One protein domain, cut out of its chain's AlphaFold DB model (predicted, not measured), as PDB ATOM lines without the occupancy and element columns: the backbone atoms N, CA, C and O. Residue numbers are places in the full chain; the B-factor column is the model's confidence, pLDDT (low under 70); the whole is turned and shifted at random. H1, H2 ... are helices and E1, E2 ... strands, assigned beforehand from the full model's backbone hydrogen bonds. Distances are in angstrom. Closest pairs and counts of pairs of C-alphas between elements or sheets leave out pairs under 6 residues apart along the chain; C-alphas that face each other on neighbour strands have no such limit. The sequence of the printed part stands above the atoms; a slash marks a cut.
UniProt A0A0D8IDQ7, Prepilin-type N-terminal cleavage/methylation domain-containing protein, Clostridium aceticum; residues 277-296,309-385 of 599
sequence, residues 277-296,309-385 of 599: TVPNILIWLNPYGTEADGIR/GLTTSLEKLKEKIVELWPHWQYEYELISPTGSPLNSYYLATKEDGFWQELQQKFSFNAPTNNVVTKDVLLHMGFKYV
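Overview. This is residues 277 to 296 and 309 to 385 of the 599 residues of the protein "Prepilin-type N-terminal cleavage/methylation domain-containing protein" of Clostridium aceticum (UniProt A0A0D8IDQ7). Two strongly twisted antiparallel sheets, the smaller only just so, curve part of the way round a shared middle without closing into a barrel. The larger, E2 - E1 - E3 - E6, forms one wall with short helix H1 beside E2; the smaller, E5 - E4 - E7, forms the other, with E5 farthest from the mean of the C-alphas. The printed part has 97 residues, with E1, E2, H1, E3, E4, E5, E6 and E7 along it; it is mostly strand, with under half of the residues in named elements. It is compact, with a radius of gyration of the C-alphas of 13.6 A, and spans 35 by 35 by 25 A.

Along the chain. E1, residues 282 to 288, starts at C-alpha (7.073, 27.955, 24.743) and is 19.1 A long. E2 is 310 to 313, H1 314 to 318. E3, 329 to 335, measures 19.3 A; E4, 345 to 351, 19.2 A. E5 is 354 to 357, E6 361 to 363. E7, 372 to 380, is 25.7 A long and ends at C-alpha (12.044, 25.683, 10.984).

Arrangement. E1 pairs with E3 (N 284 and O 333, 2.9 A) and E2 (N 283 and O 312, 2.8 A). E3 pairs with E6 (N 330 and O 362, 2.8 A). E2, H1, E3 form a split strand-helix-strand unit, two strands that run the same way in one sheet with a helix between them along the chain; E1 is between E2 and E3 in the sheet, and the crossover is right-handed. H1 only grazes this sheet with residues 314 to 317; its O i to N i+4 pair is within hydrogen-bond range. E4 forms a hairpin with E5 (N 349 and O 356, 2.9 A) and pairs with E7 (N 348 and O 377, 2.8 A). E6 and E7 are apart.

Size, cuts and confidence. Thr 338 and Asn 369 have the farthest C-alphas, 39.4 A apart. Residues 297 to 308 are not printed; C-alphas 296 and 309 are 11.4 A apart across the cut. Of the links printed whole, none is long. pLDDT is under 70 at residues 290 to 296 and 381 to 385.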
ATOM      1  N   THR A 277       2.778  17.195  14.683       84.81
ATOM      2  CA  THR A 277       3.621  17.215  15.881       84.81
ATOM      3  C   THR A 277       4.134  18.627  16.102       84.81
ATOM      4  O   THR A 277       4.667  19.235  15.174       84.81
ATOM      5  N   VAL A 278       3.973  19.142  17.317       83.38
ATOM      6  CA  VAL A 278       4.535  20.431  17.717       83.38
ATOM      7  C   VAL A 278       5.567  20.136  18.804       83.38
ATOM      8  O   VAL A 278       5.215  19.449  19.765       83.38
ATOM      9  N   PRO A 279       6.836  20.546  18.644       86.62
ATOM     10  CA  PRO A 279       7.847  20.357  19.678       86.62
ATOM     11  C   PRO A 279       7.440  21.083  20.965       86.62
ATOM     12  O   PRO A 279       6.634  22.015  20.937       86.62
ATOM     13  N   ASN A 280       8.022  20.673  22.095       90.50
ATOM     14  CA  ASN A 280       7.830  21.349  23.375       90.50
ATOM     15  C   ASN A 280       8.533  22.718  23.353       90.50
ATOM     16  O   ASN A 280       9.661  22.864  23.818       90.50
ATOM     17  N   ILE A 281       7.878  23.693  22.731       93.44
ATOM     18  CA  ILE A 281       8.302  25.082  22.600       93.44
ATOM     19  C   ILE A 281       7.310  25.938  23.382       93.44
ATOM     20  O   ILE A 281       6.090  25.733  23.318       93.44
ATOM     21  N   LEU A 282       7.850  26.901  24.119       94.56
ATOM     22  CA  LEU A 282       7.073  27.955  24.743       94.56
ATOM     23  C   LEU A 282       6.892  29.091  23.741       94.56
ATOM     24  O   LEU A 282       7.763  29.377  22.925       94.56
ATOM     25  N   ILE A 283       5.756  29.757  23.817       94.69
ATOM     26  CA  ILE A 283       5.492  30.986  23.090       94.69
ATOM     27  C   ILE A 283       5.143  32.067  24.093       94.69
ATOM     28  O   ILE A 283       4.285  31.890  24.958       94.69
ATOM     29  N   TRP A 284       5.835  33.186  23.963       94.44
ATOM     30  CA  TRP A 284       5.507  34.417  24.649       94.44
ATOM     31  C   TRP A 284       4.658  35.274  23.719       94.44
ATOM     32  O   TRP A 284       5.061  35.552  22.595       94.44
ATOM     33  N   LEU A 285       3.468  35.654  24.175       94.50
ATOM     34  CA  LEU A 285       2.485  36.445  23.444       94.50
ATOM     35  C   LEU A 285       2.319  37.798  24.129       94.50
ATOM     36  O   LEU A 285       1.781  37.880  25.232       94.50
ATOM     37  N   ASN A 286       2.748  38.863  23.470       92.88
ATOM     38  CA  ASN A 286       2.671  40.225  23.972       92.88
ATOM     39  C   ASN A 286       1.580  41.006  23.220       92.88
ATOM     40  O   ASN A 286       1.779  41.350  22.054       92.88
ATOM     41  N   PRO A 287       0.422  41.287  23.838       92.31
ATOM     42  CA  PRO A 287      -0.583  42.141  23.222       92.31
ATOM     43  C   PRO A 287      -0.049  43.573  23.067       92.31
ATOM     44  O   PRO A 287       0.485  44.162  24.007       92.31
ATOM     45  N   TYR A 288      -0.203  44.144  21.875       83.81
ATOM     46  CA  TYR A 288       0.263  45.478  21.509       83.81
ATOM     47  C   TYR A 288      -0.855  46.288  20.827       83.81
ATOM     48  O   TYR A 288      -1.708  45.732  20.138       83.81
ATOM     49  N   GLY A 289      -0.835  47.613  21.009       75.44
ATOM     50  CA  GLY A 289      -1.781  48.567  20.412       75.44
ATOM     51  C   GLY A 289      -2.546  49.400  21.445       75.44
ATOM     52  O   GLY A 289      -2.506  49.114  22.639       75.44
ATOM     53  N   THR A 290      -3.275  50.422  20.983       59.50
ATOM     54  CA  THR A 290      -4.059  51.343  21.837       59.50
ATOM     55  C   THR A 290      -5.123  50.627  22.673       59.50
ATOM     56  O   THR A 290      -5.481  51.064  23.761       59.50
ATOM     57  N   GLU A 291      -5.612  49.484  22.191       61.47
ATOM     58  CA  GLU A 291      -6.557  48.626  22.909       61.47
ATOM     59  C   GLU A 291      -5.861  47.623  23.852       61.47
ATOM     60  O   GLU A 291      -6.506  46.994  24.686       61.47
ATOM     61  N   ALA A 292      -4.541  47.459  23.802       62.31
ATOM     62  CA  ALA A 292      -3.812  46.669  24.798       62.31
ATOM     63  C   ALA A 292      -3.455  47.505  26.045       62.31
ATOM     64  O   ALA A 292      -3.180  46.949  27.110       62.31
ATOM     65  N   ASP A 293      -3.534  48.839  25.958       56.47
ATOM     66  CA  ASP A 293      -3.156  49.758  27.044       56.47
ATOM     67  C   ASP A 293      -3.988  49.572  28.327       56.47
ATOM     68  O   ASP A 293      -3.508  49.859  29.423       56.47
ATOM     69  N   GLY A 294      -5.198  49.009  28.222       60.62
ATOM     70  CA  GLY A 294      -6.067  48.689  29.363       60.62
ATOM     71  C   GLY A 294      -5.591  47.532  30.256       60.62
ATOM     72  O   GLY A 294      -6.184  47.309  31.308       60.62
ATOM     73  N   ILE A 295      -4.544  46.800  29.859       59.41
ATOM     74  CA  ILE A 295      -3.894  45.769  30.687       59.41
ATOM     75  C   ILE A 295      -2.952  46.408  31.728       59.41
ATOM     76  O   ILE A 295      -2.560  45.790  32.717       59.41
ATOM     77  N   ARG A 296      -2.573  47.677  31.541       56.81
ATOM     78  CA  ARG A 296      -1.763  48.388  32.527       56.81
ATOM     79  C   ARG A 296      -2.675  48.827  33.663       56.81
ATOM     80  O   ARG A 296      -3.431  49.786  33.516       56.81
ATOM     81  N   GLY A 309       2.990  40.074  28.940       85.88
ATOM     82  CA  GLY A 309       2.790  39.034  27.936       85.88
ATOM     83  C   GLY A 309       2.440  37.704  28.588       85.88
ATOM     84  O   GLY A 309       2.759  37.479  29.753       85.88
ATOM     85  N   LEU A 310       1.771  36.848  27.827       92.44
ATOM     86  CA  LEU A 310       1.373  35.501  28.208       92.44
ATOM     87  C   LEU A 310       2.395  34.499  27.672       92.44
ATOM     88  O   LEU A 310       2.539  34.349  26.462       92.44
ATOM     89  N   THR A 311       3.055  33.774  28.564       93.81
ATOM     90  CA  THR A 311       3.925  32.642  28.233       93.81
ATOM     91  C   THR A 311       3.152  31.339  28.392       93.81
ATOM     92  O   THR A 311       2.652  31.033  29.474       93.81
ATOM     93  N   THR A 312       3.038  30.564  27.314       94.56
ATOM     94  CA  THR A 312       2.342  29.268  27.308       94.56
ATOM     95  C   THR A 312       3.020  28.283  26.360       94.56
ATOM     96  O   THR A 312       3.868  28.677  25.563       94.56
ATOM     97  N   SER A 313       2.682  26.996  26.422       94.12
ATOM     98  CA  SER A 313       3.204  26.014  25.466       94.12
ATOM     99  C   SER A 313       2.420  26.045  24.153       94.12
ATOM    100  O   SER A 313       1.202  26.261  24.136       94.12
ATOM    101  N   LEU A 314       3.098  25.772  23.033       93.06
ATOM    102  CA  LEU A 314       2.413  25.618  21.745       93.06
ATOM    103  C   LEU A 314       1.399  24.460  21.753       93.06
ATOM    104  O   LEU A 314       0.398  24.512  21.043       93.06
ATOM    105  N   GLU A 315       1.624  23.438  22.583       92.25
ATOM    106  CA  GLU A 315       0.691  22.325  22.783       92.25
ATOM    107  C   GLU A 315      -0.654  22.808  23.346       92.25
ATOM    108  O   GLU A 315      -1.696  22.520  22.760       92.25
ATOM    109  N   LYS A 316      -0.648  23.655  24.388       91.12
ATOM    110  CA  LYS A 316      -1.883  24.228  24.956       91.12
ATOM    111  C   LYS A 316      -2.646  25.097  23.952       91.12
ATOM    112  O   LYS A 316      -3.878  25.121  23.962       91.12
ATOM    113  N   LEU A 317      -1.937  25.815  23.078       90.62
ATOM    114  CA  LEU A 317      -2.573  26.576  21.998       90.62
ATOM    115  C   LEU A 317      -3.181  25.656  20.936       90.62
ATOM    116  O   LEU A 317      -4.317  25.880  20.525       90.62
ATOM    117  N   LYS A 318      -2.468  24.596  20.534       89.94
ATOM    118  CA  LYS A 318      -2.969  23.587  19.589       89.94
ATOM    119  C   LYS A 318      -4.225  22.886  20.105       89.94
ATOM    120  O   LYS A 318      -5.162  22.673  19.338       89.94
ATOM    121  N   GLU A 319      -4.271  22.577  21.397       90.50
ATOM    122  CA  GLU A 319      -5.432  21.978  22.064       90.50
ATOM    123  C   GLU A 319      -6.586  22.973  22.292       90.50
ATOM    124  O   GLU A 319      -7.621  22.601  22.845       90.50
ATOM    125  N   LYS A 320      -6.444  24.231  21.844       88.38
ATOM    126  CA  LYS A 320      -7.421  25.322  22.022       88.38
ATOM    127  C   LYS A 320      -7.782  25.569  23.493       88.38
ATOM    128  O   LYS A 320      -8.890  26.008  23.806       88.38
ATOM    129  N   ILE A 321      -6.837  25.297  24.395       86.00
ATOM    130  CA  ILE A 321      -6.983  25.543  25.833       86.00
ATOM    131  C   ILE A 321      -6.798  27.033  26.126       86.00
ATOM    132  O   ILE A 321      -7.516  27.597  26.947       86.00
ATOM    133  N   VAL A 322      -5.851  27.676  25.441       89.62
ATOM    134  CA  VAL A 322      -5.580  29.107  25.598       89.62
ATOM    135  C   VAL A 322      -6.430  29.908  24.619       89.62
ATOM    136  O   VAL A 322      -6.352  29.724  23.406       89.62
ATOM    137  N   GLU A 323      -7.227  30.816  25.168       94.75
ATOM    138  CA  GLU A 323      -8.057  31.756  24.421       94.75
ATOM    139  C   GLU A 323      -7.315  33.071  24.208       94.75
ATOM    140  O   GLU A 323      -6.669  33.588  25.127       94.75
ATOM    141  N   LEU A 324      -7.421  33.622  23.001       94.75
ATOM    142  CA  LEU A 324      -6.806  34.891  22.632       94.75
ATOM    143  C   LEU A 324      -7.883  35.929  22.333       94.75
ATOM    144  O   LEU A 324      -8.834  35.665  21.603       94.75
ATOM    145  N   TRP A 325      -7.722  37.121  22.899       94.50
ATOM    146  CA  TRP A 325      -8.613  38.246  22.664       94.50
ATOM    147  C   TRP A 325      -8.485  38.697  21.204       94.50
ATOM    148  O   TRP A 325      -7.380  39.078  20.804       94.50
ATOM    149  N   PRO A 326      -9.558  38.644  20.395       92.81
ATOM    150  CA  PRO A 326      -9.443  38.785  18.946       92.81
ATOM    151  C   PRO A 326      -9.153  40.216  18.479       92.81
ATOM    152  O   PRO A 326      -8.627  40.393  17.385       92.81
ATOM    153  N   HIS A 327      -9.449  41.231  19.297       90.31
ATOM    154  CA  HIS A 327      -9.194  42.635  18.936       90.31
ATOM    155  C   HIS A 327      -7.749  43.078  19.182       90.31
ATOM    156  O   HIS A 327      -7.355  44.167  18.784       90.31
ATOM    157  N   TRP A 328      -6.924  42.242  19.818       91.62
ATOM    158  CA  TRP A 328      -5.511  42.564  20.002       91.62
ATOM    159  C   TRP A 328      -4.665  42.149  18.804       91.62
ATOM    160  O   TRP A 328      -4.868  41.100  18.186       91.62
ATOM    161  N   GLN A 329      -3.645  42.961  18.539       92.12
ATOM    162  CA  GLN A 329      -2.481  42.528  17.788       92.12
ATOM    163  C   GLN A 329      -1.488  41.915  18.777       92.12
ATOM    164  O   GLN A 329      -1.149  42.527  19.787       92.12
ATOM    165  N   TYR A 330      -1.023  40.706  18.498       93.31
ATOM    166  CA  TYR A 330      -0.045  40.007  19.319       93.31
ATOM    167  C   TYR A 330       1.314  40.078  18.657       93.31
ATOM    168  O   TYR A 330       1.462  39.656  17.512       93.31
ATOM    169  N   GLU A 331       2.300  40.572  19.390       93.62
ATOM    170  CA  GLU A 331       3.698  40.237  19.161       93.62
ATOM    171  C   GLU A 331       3.976  38.852  19.748       93.62
ATOM    172  O   GLU A 331       3.438  38.516  20.804       93.62
ATOM    173  N   TYR A 332       4.790  38.040  19.078       94.94
ATOM    174  CA  TYR A 332       5.152  36.725  19.594       94.94
ATOM    175  C   TYR A 332       6.652  36.454  19.533       94.94
ATOM    176  O   TYR A 332       7.351  36.903  18.625       94.94
ATOM    177  N   GLU A 333       7.125  35.665  20.491       94.56
ATOM    178  CA  GLU A 333       8.485  35.137  20.544       94.56
ATOM    179  C   GLU A 333       8.426  33.648  20.893       94.56
ATOM    180  O   GLU A 333       7.715  33.244  21.817       94.56
ATOM    181  N   LEU A 334       9.143  32.819  20.135       94.12
ATOM    182  CA  LEU A 334       9.279  31.394  20.424       94.12
ATOM    183  C   LEU A 334      10.490  31.188  21.328       94.12
ATOM    184  O   LEU A 334      11.575  31.697  21.056       94.12
ATOM    185  N   ILE A 335      10.298  30.437  22.404       94.00
ATOM    186  CA  ILE A 335      11.263  30.281  23.485       94.00
ATOM    187  C   ILE A 335      11.433  28.788  23.773       94.00
ATOM    188  O   ILE A 335      10.472  28.015  23.799       94.00
ATOM    189  N   SER A 336      12.668  28.356  24.000       91.88
ATOM    190  CA  SER A 336      12.952  27.007  24.471       91.88
ATOM    191  C   SER A 336      12.365  26.794  25.876       91.88
ATOM    192  O   SER A 336      12.173  27.750  26.629       91.88
ATOM    193  N   PRO A 337      12.159  25.540  26.315       88.50
ATOM    194  CA  PRO A 337      11.787  25.253  27.704       88.50
ATOM    195  C   PRO A 337      12.769  25.813  28.748       88.50
ATOM    196  O   PRO A 337      12.395  26.008  29.903       88.50
ATOM    197  N   THR A 338      14.020  26.079  28.346       86.88
ATOM    198  CA  THR A 338      15.067  26.683  29.186       86.88
ATOM    199  C   THR A 338      15.018  28.213  29.220       86.88
ATOM    200  O   THR A 338      15.817  28.819  29.928       86.88
ATOM    201  N   GLY A 339      14.102  28.846  28.480       85.25
ATOM    202  CA  GLY A 339      13.925  30.300  28.456       85.25
ATOM    203  C   GLY A 339      14.751  31.038  27.396       85.25
ATOM    204  O   GLY A 339      14.791  32.264  27.416       85.25
ATOM    205  N   SER A 340      15.419  30.331  26.478       85.94
ATOM    206  CA  SER A 340      16.241  30.946  25.426       85.94
ATOM    207  C   SER A 340      15.426  31.170  24.143       85.94
ATOM    208  O   SER A 340      14.706  30.256  23.741       85.94
ATOM    209  N   PRO A 341      15.535  32.330  23.466       89.12
ATOM    210  CA  PRO A 341      14.854  32.570  22.193       89.12
ATOM    211  C   PRO A 341      15.247  31.544  21.123       89.12
ATOM    212  O   PRO A 341      16.423  31.210  20.969       89.12
ATOM    213  N   LEU A 342      14.265  31.055  20.366       86.75
ATOM    214  CA  LEU A 342      14.446  30.085  19.287       86.75
ATOM    215  C   LEU A 342      14.375  30.774  17.919       86.75
ATOM    216  O   LEU A 342      13.375  30.686  17.214       86.75
ATOM    217  N   ASN A 343      15.466  31.434  17.525       85.12
ATOM    218  CA  ASN A 343      15.541  32.203  16.272       85.12
ATOM    219  C   ASN A 343      15.423  31.355  14.991       85.12
ATOM    220  O   ASN A 343      15.213  31.906  13.917       85.12
ATOM    221  N   SER A 344      15.577  30.032  15.091       83.12
ATOM    222  CA  SER A 344      15.436  29.097  13.969       83.12
ATOM    223  C   SER A 344      13.989  28.698  13.675       83.12
ATOM    224  O   SER A 344      13.747  27.990  12.697       83.12
ATOM    225  N   TYR A 345      13.035  29.125  14.509       88.06
ATOM    226  CA  TYR A 345      11.619  28.822  14.351       88.06
ATOM    227  C   TYR A 345      10.807  30.097  14.149       88.06
ATOM    228  O   TYR A 345      11.049  31.119  14.790       88.06
ATOM    229  N   TYR A 346       9.784  30.012  13.305       91.69
ATOM    230  CA  TYR A 346       8.809  31.081  13.116       91.69
ATOM    231  C   TYR A 346       7.421  30.511  12.822       91.69
ATOM    232  O   TYR A 346       7.260  29.340  12.465       91.69
ATOM    233  N   LEU A 347       6.399  31.346  13.012       92.56
ATOM    234  CA  LEU A 347       5.023  31.013  12.671       92.56
ATOM    235  C   LEU A 347       4.685  31.596  11.298       92.56
ATOM    236  O   LEU A 347       4.954  32.766  11.037       92.56
ATOM    237  N   ALA A 348       4.061  30.800  10.437       89.56
ATOM    238  CA  ALA A 348       3.500  31.248   9.168       89.56
ATOM    239  C   ALA A 348       1.975  31.120   9.185       89.56
ATOM    240  O   ALA A 348       1.434  30.204   9.803       89.56
ATOM    241  N   THR A 349       1.275  32.010   8.488       90.31
ATOM    242  CA  THR A 349      -0.182  31.941   8.300       90.31
ATOM    243  C   THR A 349      -0.543  31.888   6.834       90.31
ATOM    244  O   THR A 349       0.190  32.394   5.989       90.31
ATOM    245  N   LYS A 350      -1.684  31.271   6.530       82.81
ATOM    246  CA  LYS A 350      -2.171  31.156   5.159       82.81
ATOM    247  C   LYS A 350      -2.959  32.407   4.760       82.81
ATOM    248  O   LYS A 350      -4.042  32.636   5.292       82.81
ATOM    249  N   GLU A 351      -2.442  33.177   3.810       84.00
ATOM    250  CA  GLU A 351      -3.082  34.364   3.229       84.00
ATOM    251  C   GLU A 351      -3.147  34.214   1.702       84.00
ATOM    252  O   GLU A 351      -2.153  33.884   1.058       84.00
ATOM    253  N   ASP A 352      -4.339  34.382   1.119       81.94
ATOM    254  CA  ASP A 352      -4.601  34.224  -0.325       81.94
ATOM    255  C   ASP A 352      -4.137  32.891  -0.938       81.94
ATOM    256  O   ASP A 352      -3.836  32.794  -2.124       81.94
ATOM    257  N   GLY A 353      -4.113  31.834  -0.126       79.56
ATOM    258  CA  GLY A 353      -3.652  30.510  -0.542       79.56
ATOM    259  C   GLY A 353      -2.198  30.215  -0.183       79.56
ATOM    260  O   GLY A 353      -1.888  29.036  -0.032       79.56
ATOM    261  N   PHE A 354      -1.384  31.239   0.082       73.50
ATOM    262  CA  PHE A 354       0.055  31.129   0.324       73.50
ATOM    263  C   PHE A 354       0.400  31.209   1.810       73.50
ATOM    264  O   PHE A 354      -0.223  31.953   2.568       73.50
ATOM    265  N   TRP A 355       1.429  30.478   2.237       80.06
ATOM    266  CA  TRP A 355       2.006  30.649   3.571       80.06
ATOM    267  C   TRP A 355       2.912  31.874   3.590       80.06
ATOM    268  O   TRP A 355       3.871  31.954   2.825       80.06
ATOM    269  N   GLN A 356       2.602  32.819   4.470       82.94
ATOM    270  CA  GLN A 356       3.413  34.006   4.712       82.94
ATOM    271  C   GLN A 356       3.906  33.989   6.154       82.94
ATOM    272  O   GLN A 356       3.152  33.643   7.069       82.94
ATOM    273  N   GLU A 357       5.176  34.343   6.363       81.69
ATOM    274  CA  GLU A 357       5.721  34.510   7.706       81.69
ATOM    275  C   GLU A 357       4.910  35.572   8.455       81.69
ATOM    276  O   GLU A 357       4.740  36.703   7.995       81.69
ATOM    277  N   LEU A 358       4.441  35.222   9.652       80.56
ATOM    278  CA  LEU A 358       3.984  36.226  10.591       80.56
ATOM    279  C   LEU A 358       5.221  36.980  11.048       80.56
ATOM    280  O   LEU A 358       6.007  36.403  11.800       80.56
ATOM    281  N   GLN A 359       5.373  38.238  10.619       82.75
ATOM    282  CA  GLN A 359       6.480  39.155  10.944       82.75
ATOM    283  C   GLN A 359       6.560  39.477  12.450       82.75
ATOM    284  O   GLN A 359       6.421  40.621  12.876       82.75
ATOM    285  N   GLN A 360       6.691  38.444  13.280       84.19
ATOM    286  CA  GLN A 360       6.582  38.437  14.737       84.19
ATOM    287  C   GLN A 360       5.289  39.061  15.276       84.19
ATOM    288  O   GLN A 360       5.174  39.290  16.474       84.19
ATOM    289  N   LYS A 361       4.303  39.324  14.409       90.25
ATOM    290  CA  LYS A 361       3.036  39.967  14.743       90.25
ATOM    291  C   LYS A 361       1.880  39.266  14.059       90.25
ATOM    292  O   LYS A 361       1.987  38.903  12.891       90.25
ATOM    293  N   PHE A 362       0.754  39.139  14.749       90.44
ATOM    294  CA  PHE A 362      -0.496  38.700  14.139       90.44
ATOM    295  C   PHE A 362      -1.708  39.353  14.799       90.44
ATOM    296  O   PHE A 362      -1.682  39.720  15.968       90.44
ATOM    297  N   SER A 363      -2.791  39.463  14.041       91.25
ATOM    298  CA  SER A 363      -4.119  39.824  14.531       91.25
ATOM    299  C   SER A 363      -5.146  38.801  14.051       91.25
ATOM    300  O   SER A 363      -4.885  38.014  13.125       91.25
ATOM    301  N   PHE A 364      -6.308  38.815  14.698       89.88
ATOM    302  CA  PHE A 364      -7.507  38.150  14.210       89.88
ATOM    303  C   PHE A 364      -8.359  39.150  13.430       89.88
ATOM    304  O   PHE A 364      -8.329  40.352  13.687       89.88
ATOM    305  N   ASN A 365      -9.155  38.644  12.494       86.62
ATOM    306  CA  ASN A 365     -10.277  39.424  11.990       86.62
ATOM    307  C   ASN A 365     -11.322  39.508  13.103       86.62
ATOM    308  O   ASN A 365     -11.616  38.485  13.729       86.62
ATOM    309  N   ALA A 366     -11.869  40.703  13.338       79.38
ATOM    310  CA  ALA A 366     -12.885  40.900  14.363       79.38
ATOM    311  C   ALA A 366     -14.030  39.884  14.168       79.38
ATOM    312  O   ALA A 366     -14.557  39.758  13.052       79.38
ATOM    313  N   PRO A 367     -14.392  39.120  15.210       79.88
ATOM    314  CA  PRO A 367     -15.463  38.146  15.114       79.88
ATOM    315  C   PRO A 367     -16.777  38.858  14.803       79.88
ATOM    316  O   PRO A 367     -17.073  39.921  15.338       79.88
ATOM    317  N   THR A 368     -17.593  38.260  13.938       78.94
ATOM    318  CA  THR A 368     -18.931  38.797  13.661       78.94
ATOM    319  C   THR A 368     -19.982  38.235  14.602       78.94
ATOM    320  O   THR A 368     -20.848  38.999  14.993       78.94
ATOM    321  N   ASN A 369     -19.921  36.938  14.949       82.38
ATOM    322  CA  ASN A 369     -20.822  36.256  15.901       82.38
ATOM    323  C   ASN A 369     -20.299  34.872  16.357       82.38
ATOM    324  O   ASN A 369     -21.067  34.048  16.847       82.38
ATOM    325  N   ASN A 370     -19.029  34.551  16.099       87.75
ATOM    326  CA  ASN A 370     -18.492  33.205  16.280       87.75
ATOM    327  C   ASN A 370     -17.026  33.251  16.698       87.75
ATOM    328  O   ASN A 370     -16.325  34.231  16.461       87.75
ATOM    329  N   VAL A 371     -16.576  32.128  17.251       90.75
ATOM    330  CA  VAL A 371     -15.164  31.815  17.475       90.75
ATOM    331  C   VAL A 371     -14.359  32.030  16.191       90.75
ATOM    332  O   VAL A 371     -14.773  31.582  15.119       90.75
ATOM    333  N   VAL A 372     -13.190  32.661  16.308       92.06
ATOM    334  CA  VAL A 372     -12.286  32.893  15.173       92.06
ATOM    335  C   VAL A 372     -11.085  31.969  15.291       92.06
ATOM    336  O   VAL A 372     -10.458  31.864  16.340       92.06
ATOM    337  N   THR A 373     -10.748  31.289  14.203       92.94
ATOM    338  CA  THR A 373      -9.546  30.458  14.103       92.94
ATOM    339  C   THR A 373      -8.600  31.064  13.080       92.94
ATOM    340  O   THR A 373      -9.033  31.424  11.986       92.94
ATOM    341  N   LYS A 374      -7.313  31.157  13.416       93.19
ATOM    342  CA  LYS A 374      -6.249  31.490  12.467       93.19
ATOM    343  C   LYS A 374      -5.402  30.248  12.234       93.19
ATOM    344  O   LYS A 374      -4.846  29.716  13.191       93.19
ATOM    345  N   ASP A 375      -5.334  29.779  10.993       92.19
ATOM    346  CA  ASP A 375      -4.494  28.637  10.633       92.19
ATOM    347  C   ASP A 375      -3.023  29.052  10.653       92.19
ATOM    348  O   ASP A 375      -2.632  30.019   9.993       92.19
ATOM    349  N   VAL A 376      -2.215  28.318  11.417       91.88
ATOM    350  CA  VAL A 376      -0.794  28.589  11.629       91.88
ATOM    351  C   VAL A 376       0.026  27.339  11.320       91.88
ATOM    352  O   VAL A 376      -0.370  26.217  11.658       91.88
ATOM    353  N   LEU A 377       1.196  27.530  10.718       91.38
ATOM    354  CA  LEU A 377       2.223  26.510  10.577       91.38
ATOM    355  C   LEU A 377       3.483  26.933  11.333       91.38
ATOM    356  O   LEU A 377       3.948  28.062  11.197       91.38
ATOM    357  N   LEU A 378       4.037  26.027  12.133       91.56
ATOM    358  CA  LEU A 378       5.365  26.184  12.710       91.56
ATOM    359  C   LEU A 378       6.394  25.739  11.665       91.56
ATOM    360  O   LEU A 378       6.412  24.563  11.285       91.56
ATOM    361  N   HIS A 379       7.234  26.670  11.222       86.25
ATOM    362  CA  HIS A 379       8.361  26.410  10.332       86.25
ATOM    363  C   HIS A 379       9.680  26.423  11.106       86.25
ATOM    364  O   HIS A 379       9.825  27.120  12.110       86.25
ATOM    365  N   MET A 380      10.636  25.645  10.602       81.88
ATOM    366  CA  MET A 380      12.044  25.683  10.984       81.88
ATOM    367  C   MET A 380      12.825  26.136   9.748       81.88
ATOM    368  O   MET A 380      12.646  25.551   8.680       81.88
ATOM    369  N   GLY A 381      13.634  27.186   9.858       68.50
ATOM    370  CA  GLY A 381      14.399  27.720   8.728       68.50
ATOM    371  C   GLY A 381      14.693  29.214   8.843       68.50
ATOM    372  O   GLY A 381      14.366  29.849   9.844       68.50
ATOM    373  N   PHE A 382      15.321  29.776   7.810       50.31
ATOM    374  CA  PHE A 382      15.660  31.198   7.759       50.31
ATOM    375  C   PHE A 382      14.413  32.075   7.551       50.31
ATOM    376  O   PHE A 382      13.463  31.684   6.875       50.31
ATOM    377  N   LYS A 383      14.456  33.281   8.130       49.22
ATOM    378  CA  LYS A 383      13.391  34.300   8.238       49.22
ATOM    379  C   LYS A 383      12.988  34.974   6.905       49.22
ATOM    380  O   LYS A 383      12.444  36.070   6.897       49.22
ATOM    381  N   TYR A 384      13.372  34.411   5.761       48.12
ATOM    382  CA  TYR A 384      13.095  35.008   4.452       48.12
ATOM    383  C   TYR A 384      12.941  33.904   3.408       48.12
ATOM    384  O   TYR A 384      13.900  33.218   3.063       48.12
ATOM    385  N   VAL A 385      11.712  33.722   2.927       47.34
ATOM    386  CA  VAL A 385      11.389  32.877   1.774       47.34
ATOM    387  C   VAL A 385      10.612  33.760   0.804       47.34
ATOM    388  O   VAL A 385       9.511  34.209   1.119       47.34
TER     389      VAL A 385